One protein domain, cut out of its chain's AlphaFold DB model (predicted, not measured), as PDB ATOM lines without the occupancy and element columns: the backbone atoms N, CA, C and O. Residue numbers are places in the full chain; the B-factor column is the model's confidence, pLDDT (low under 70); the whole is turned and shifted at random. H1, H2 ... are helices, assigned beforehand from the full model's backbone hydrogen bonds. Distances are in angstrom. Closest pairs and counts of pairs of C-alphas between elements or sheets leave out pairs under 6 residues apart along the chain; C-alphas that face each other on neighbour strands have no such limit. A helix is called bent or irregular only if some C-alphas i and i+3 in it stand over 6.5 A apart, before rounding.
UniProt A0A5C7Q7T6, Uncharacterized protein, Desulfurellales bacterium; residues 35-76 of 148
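AT A GLANCE: This is residues 35 to 76 of the 148 residues of an uncharacterized protein of Desulfurellales bacterium (UniProt A0A5C7Q7T6). An open hairpin of two helices: H1, sharply kinked, turns at one end of the domain into the straighter H2, and an unnamed tail, residues 68 to 76, folds back at the other end. Residues 44 to 50 of H1 stick out. The printed part has 42 residues, with H1 then H2, no named strand, and is all helix. It is only just compact, close to loose, with a radius of gyration of the C-alphas of 11.0 A, and spans 32 by 16 by 14 A.

IN THESE COORDINATES: H1, residues 35 to 50, begins at C-alpha 35 (116.712, 89.463, 90.226) and has a kink of 106 degrees near residue 44. It is irregular: C-alphas 45 and 48 are 9.5 A apart. H2, residues 53 to 67, is 20.6 A long and ends at C-alpha 67 (113.479, 88.822, 102.792).

HOW THE PARTS SIT: H1, with residues 35 to 38 alone, touches residues 56 to 61 of H2; the closest C-alphas, of Asp 35 and Cys 60, are 5.5 A apart. This helical hairpin has a shallow tilt of 34 degrees, only just short of steep, opposite ways. Every O i to N i+4 pair is within hydrogen-bond range in H2, 7 of 12 in H1.

THE WHOLE: The C-alphas farthest apart, of Glu 49 and Glu 70, are 32.1 A apart. The printed part has no cut, and the link is tight. Residues 43 to 50 have pLDDT under 70.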
ATOM      1  N   ASP A  35     116.578  88.785  91.512       88.06
ATOM      2  CA  ASP A  35     116.712  89.463  90.226       88.06
ATOM      3  C   ASP A  35     116.815  88.478  89.056       88.06
ATOM      4  O   ASP A  35     116.123  88.650  88.052       88.06
ATOM      5  N   THR A  36     117.611  87.418  89.225       88.00
ATOM      6  CA  THR A  36     117.789  86.363  88.221       88.00
ATOM      7  C   THR A  36     116.506  85.560  88.030       88.00
ATOM      8  O   THR A  36     116.077  85.351  86.901       88.00
ATOM      9  N   VAL A  37     115.836  85.169  89.121       90.19
ATOM     10  CA  VAL A  37     114.551  84.448  89.043       90.19
ATOM     11  C   VAL A  37     113.504  85.279  88.304       90.19
ATOM     12  O   VAL A  37     112.798  84.757  87.444       90.19
ATOM     13  N   MET A  38     113.410  86.573  88.617       86.12
ATOM     14  CA  MET A  38     112.453  87.466  87.968       86.12
ATOM     15  C   MET A  38     112.778  87.678  86.488       86.12
ATOM     16  O   MET A  38     111.866  87.710  85.667       86.12
ATOM     17  N   HIS A  39     114.062  87.793  86.143       81.25
ATOM     18  CA  HIS A  39     114.509  87.861  84.756       81.25
ATOM     19  C   HIS A  39     114.080  86.602  83.990       81.25
ATOM     20  O   HIS A  39     113.328  86.692  83.024       81.25
ATOM     21  N   ASP A  40     114.469  85.424  84.472       81.12
ATOM     22  CA  ASP A  40     114.260  84.162  83.757       81.12
ATOM     23  C   ASP A  40     112.778  83.770  83.652       81.12
ATOM     24  O   ASP A  40     112.374  83.118  82.692       81.12
ATOM     25  N   ALA A  41     111.948  84.165  84.624       81.38
ATOM     26  CA  ALA A  41     110.520  83.851  84.631       81.38
ATOM     27  C   ALA A  41     109.668  84.796  83.773       81.38
ATOM     28  O   ALA A  41     108.598  84.401  83.305       81.38
ATOM     29  N   PHE A  42     110.088  86.055  83.615       75.75
ATOM     30  CA  PHE A  42     109.203  87.113  83.127       75.75
ATOM     31  C   PHE A  42     109.750  87.934  81.956       75.75
ATOM     32  O   PHE A  42     108.998  88.759  81.428       75.75
ATOM     33  N   ILE A  43     110.990  87.703  81.504       68.94
ATOM     34  CA  ILE A  43     111.576  88.447  80.376       68.94
ATOM     35  C   ILE A  43     110.705  88.375  79.112       68.94
ATOM     36  O   ILE A  43     110.416  89.405  78.503       68.94
ATOM     37  N   ASP A  44     110.175  87.192  78.795       65.25
ATOM     38  CA  ASP A  44     109.315  86.980  77.625       65.25
ATOM     39  C   ASP A  44     107.902  87.556  77.810       65.25
ATOM     40  O   ASP A  44     107.172  87.762  76.841       65.25
ATOM     41  N   ARG A  45     107.482  87.815  79.058       67.69
ATOM     42  CA  ARG A  45     106.115  88.249  79.383       67.69
ATOM     43  C   ARG A  45     105.908  89.749  79.214       67.69
ATOM     44  O   ARG A  45     104.818  90.160  78.825       67.69
ATOM     45  N   TYR A  46     106.901  90.552  79.572       63.44
ATOM     46  CA  TYR A  46     106.729  92.004  79.696       63.44
ATOM     47  C   TYR A  46     107.470  92.802  78.619       63.44
ATOM     48  O   TYR A  46     107.159  93.978  78.410       63.44
ATOM     49  N   GLY A  47     108.405  92.176  77.898       63.81
ATOM     50  CA  GLY A  47     109.287  92.888  76.978       63.81
ATOM     51  C   GLY A  47     110.161  93.923  77.701       63.81
ATOM     52  O   GLY A  47     109.893  94.348  78.828       63.81
ATOM     53  N   SER A  48     111.236  94.361  77.050       65.25
ATOM     54  CA  SER A  48     112.218  95.269  77.661       65.25
ATOM     55  C   SER A  48     111.680  96.676  77.969       65.25
ATOM     56  O   SER A  48     112.308  97.413  78.726       65.25
ATOM     57  N   GLU A  49     110.541  97.070  77.390       67.06
ATOM     58  CA  GLU A  49     109.962  98.410  77.564       67.06
ATOM     59  C   GLU A  49     109.231  98.579  78.902       67.06
ATOM     60  O   GLU A  49     109.389  99.608  79.561       67.06
ATOM     61  N   THR A  50     108.455  97.576  79.335       66.38
ATOM     62  CA  THR A  50     107.705  97.646  80.606       66.38
ATOM     63  C   THR A  50     108.480  97.054  81.782       66.38
ATOM     64  O   THR A  50     108.324  97.506  82.915       66.38
ATOM     65  N   TRP A  51     109.375  96.101  81.512       73.69
ATOM     66  CA  TRP A  51     110.297  95.519  82.482       73.69
ATOM     67  C   TRP A  51     111.729  95.979  82.194       73.69
ATOM     68  O   TRP A  51     112.584  95.212  81.755       73.69
ATOM     69  N   ASN A  52     111.979  97.275  82.400       77.19
ATOM     70  CA  ASN A  52     113.316  97.839  82.239       77.19
ATOM     71  C   ASN A  52     114.222  97.523  83.445       77.19
ATOM     72  O   ASN A  52     113.757  97.274  84.563       77.19
ATOM     73  N   TYR A  53     115.534  97.566  83.205       77.62
ATOM     74  CA  TYR A  53     116.563  97.207  84.183       77.62
ATOM     75  C   TYR A  53     116.439  97.975  85.509       77.62
ATOM     76  O   TYR A  53     116.542  97.377  86.579       77.62
ATOM     77  N   ASP A  54     116.165  99.282  85.462       83.44
ATOM     78  CA  ASP A  54     116.072 100.116  86.667       83.44
ATOM     79  C   ASP A  54     114.864  99.744  87.534       83.44
ATOM     80  O   ASP A  54     114.978  99.630  88.759       83.44
ATOM     81  N   SER A  55     113.712  99.494  86.906       82.50
ATOM     82  CA  SER A  55     112.496  99.067  87.605       82.50
ATOM     83  C   SER A  55     112.684  97.693  88.240       82.50
ATOM     84  O   SER A  55     112.340  97.510  89.411       82.50
ATOM     85  N   GLN A  56     113.295  96.757  87.506       82.44
ATOM     86  CA  GLN A  56     113.629  95.429  88.011       82.44
ATOM     87  C   GLN A  56     114.585  95.516  89.200       82.44
ATOM     88  O   GLN A  56     114.316  94.929  90.249       82.44
ATOM     89  N   LYS A  57     115.678  96.274  89.067       85.69
ATOM     90  CA  LYS A  57     116.692  96.422  90.113       85.69
ATOM     91  C   LYS A  57     116.109  97.024  91.386       85.69
ATOM     92  O   LYS A  57     116.422  96.546  92.473       85.69
ATOM     93  N   ARG A  58     115.246  98.040  91.261       88.62
ATOM     94  CA  ARG A  58     114.566  98.651  92.410       88.62
ATOM     95  C   ARG A  58     113.656  97.645  93.118       88.62
ATOM     96  O   ARG A  58     113.853  97.398  94.301       88.62
ATOM     97  N   ILE A  59     112.716  97.031  92.396       88.75
ATOM     98  CA  ILE A  59     111.722  96.114  92.985       88.75
ATOM     99  C   ILE A  59     112.403  94.879  93.587       88.75
ATOM    100  O   ILE A  59     112.119  94.500  94.722       88.75
ATOM    101  N   CYS A  60     113.336  94.263  92.856       90.62
ATOM    102  CA  CYS A  60     114.063  93.093  93.348       90.62
ATOM    103  C   CYS A  60     114.971  93.456  94.527       90.62
ATOM    104  O   CYS A  60     115.110  92.659  95.450       90.62
ATOM    105  N   GLY A  61     115.567  94.654  94.521       91.88
ATOM    106  CA  GLY A  61     116.388  95.159  95.618       91.88
ATOM    107  C   GLY A  61     115.588  95.366  96.903       91.88
ATOM    108  O   GLY A  61     116.018  94.909  97.960       91.88
ATOM    109  N   GLU A  62     114.414  95.992  96.809       92.69
ATOM    110  CA  GLU A  62     113.499  96.182  97.944       92.69
ATOM    111  C   GLU A  62     113.013  94.840  98.504       92.69
ATOM    112  O   GLU A  62     113.111  94.599  99.708       92.69
ATOM    113  N   LEU A  63     112.569  93.927  97.633       92.19
ATOM    114  CA  LEU A  63     112.136  92.592  98.045       92.19
ATOM    115  C   LEU A  63     113.274  91.810  98.713       92.19
ATOM    116  O   LEU A  63     113.075  91.179  99.749       92.19
ATOM    117  N   LYS A  64     114.486  91.878  98.154       94.25
ATOM    118  CA  LYS A  64     115.660  91.211  98.719       94.25
ATOM    119  C   LYS A  64     116.031  91.771 100.084       94.25
ATOM    120  O   LYS A  64     116.284  90.985 100.986       94.25
ATOM    121  N   ALA A  65     116.026  93.091 100.250       93.50
ATOM    122  CA  ALA A  65     116.307  93.720 101.536       93.50
ATOM    123  C   ALA A  65     115.277  93.333 102.613       93.50
ATOM    124  O   ALA A  65     115.630  93.230 103.784       93.50
ATOM    125  N   ALA A  66     114.022  93.091 102.221       94.31
ATOM    126  CA  ALA A  66     112.972  92.648 103.134       94.31
ATOM    127  C   ALA A  66     113.088  91.163 103.523       94.31
ATOM    128  O   ALA A  66     112.838  90.816 104.675       94.31
ATOM    129  N   VAL A  67     113.443  90.285 102.577       93.12
ATOM    130  CA  VAL A  67     113.479  88.822 102.792       93.12
ATOM    131  C   VAL A  67     114.840  88.333 103.306       93.12
ATOM    132  O   VAL A  67     114.888  87.368 104.061       93.12
ATOM    133  N   PHE A  68     115.928  89.010 102.930       94.44
ATOM    134  CA  PHE A  68     117.314  88.670 103.270       94.44
ATOM    135  C   PHE A  68     118.063  89.897 103.827       94.44
ATOM    136  O   PHE A  68     119.019  90.374 103.202       94.44
ATOM    137  N   PRO A  69     117.630  90.463 104.970       94.00
ATOM    138  CA  PRO A  69     118.193  91.700 105.523       94.00
ATOM    139  C   PRO A  69     119.693  91.610 105.863       94.00
ATOM    140  O   PRO A  69     120.376  92.629 105.959       94.00
ATOM    141  N   GLU A  70     120.221  90.402 106.040       94.00
ATOM    142  CA  GLU A  70     121.631  90.116 106.296       94.00
ATOM    143  C   GLU A  70     122.518  90.181 105.041       94.00
ATOM    144  O   GLU A  70     123.741  90.324 105.148       94.00
ATOM    145  N   LEU A  71     121.930  90.084 103.844       93.44
ATOM    146  CA  LEU A  71     122.669  90.126 102.589       93.44
ATOM    147  C   LEU A  71     122.841  91.565 102.098       93.44
ATOM    148  O   LEU A  71     121.911  92.365 102.032       93.44
ATOM    149  N   ARG A  72     124.055  91.887 101.639       91.31
ATOM    150  CA  ARG A  72     124.285  93.105 100.846       91.31
ATOM    151  C   ARG A  72     123.537  92.996  99.513       91.31
ATOM    152  O   ARG A  72     123.354  91.895  99.001       91.31
ATOM    153  N   ALA A  73     123.205  94.131  98.894       84.88
ATOM    154  CA  ALA A  73     122.430  94.177  97.644       84.88
ATOM    155  C   ALA A  73     122.927  93.191  96.560       84.88
ATOM    156  O   ALA A  73     122.137  92.442  95.984       84.88
ATOM    157  N   ASN A  74     124.247  93.112  96.357       86.38
ATOM    158  CA  ASN A  74     124.877  92.249  95.347       86.38
ATOM    159  C   ASN A  74     125.358  90.888  95.894       86.38
ATOM    160  O   ASN A  74     126.079  90.177  95.202       86.38
ATOM    161  N   ALA A  75     125.021  90.536  97.136       92.75
ATOM    162  CA  ALA A  75     125.422  89.275  97.757       92.75
ATOM    163  C   ALA A  75     124.303  88.238  97.653       92.75
ATOM    164  O   ALA A  75     123.127  88.573  97.740       92.75
ATOM    165  N   PHE A  76     124.662  86.977  97.488       94.00
ATOM    166  CA  PHE A  76     123.743  85.845  97.518       94.00
ATOM    167  C   PHE A  76     124.442  84.676  98.199       94.00
ATOM    168  O   PHE A  76     125.673  84.653  98.308       94.00
TER     169      PHE A  76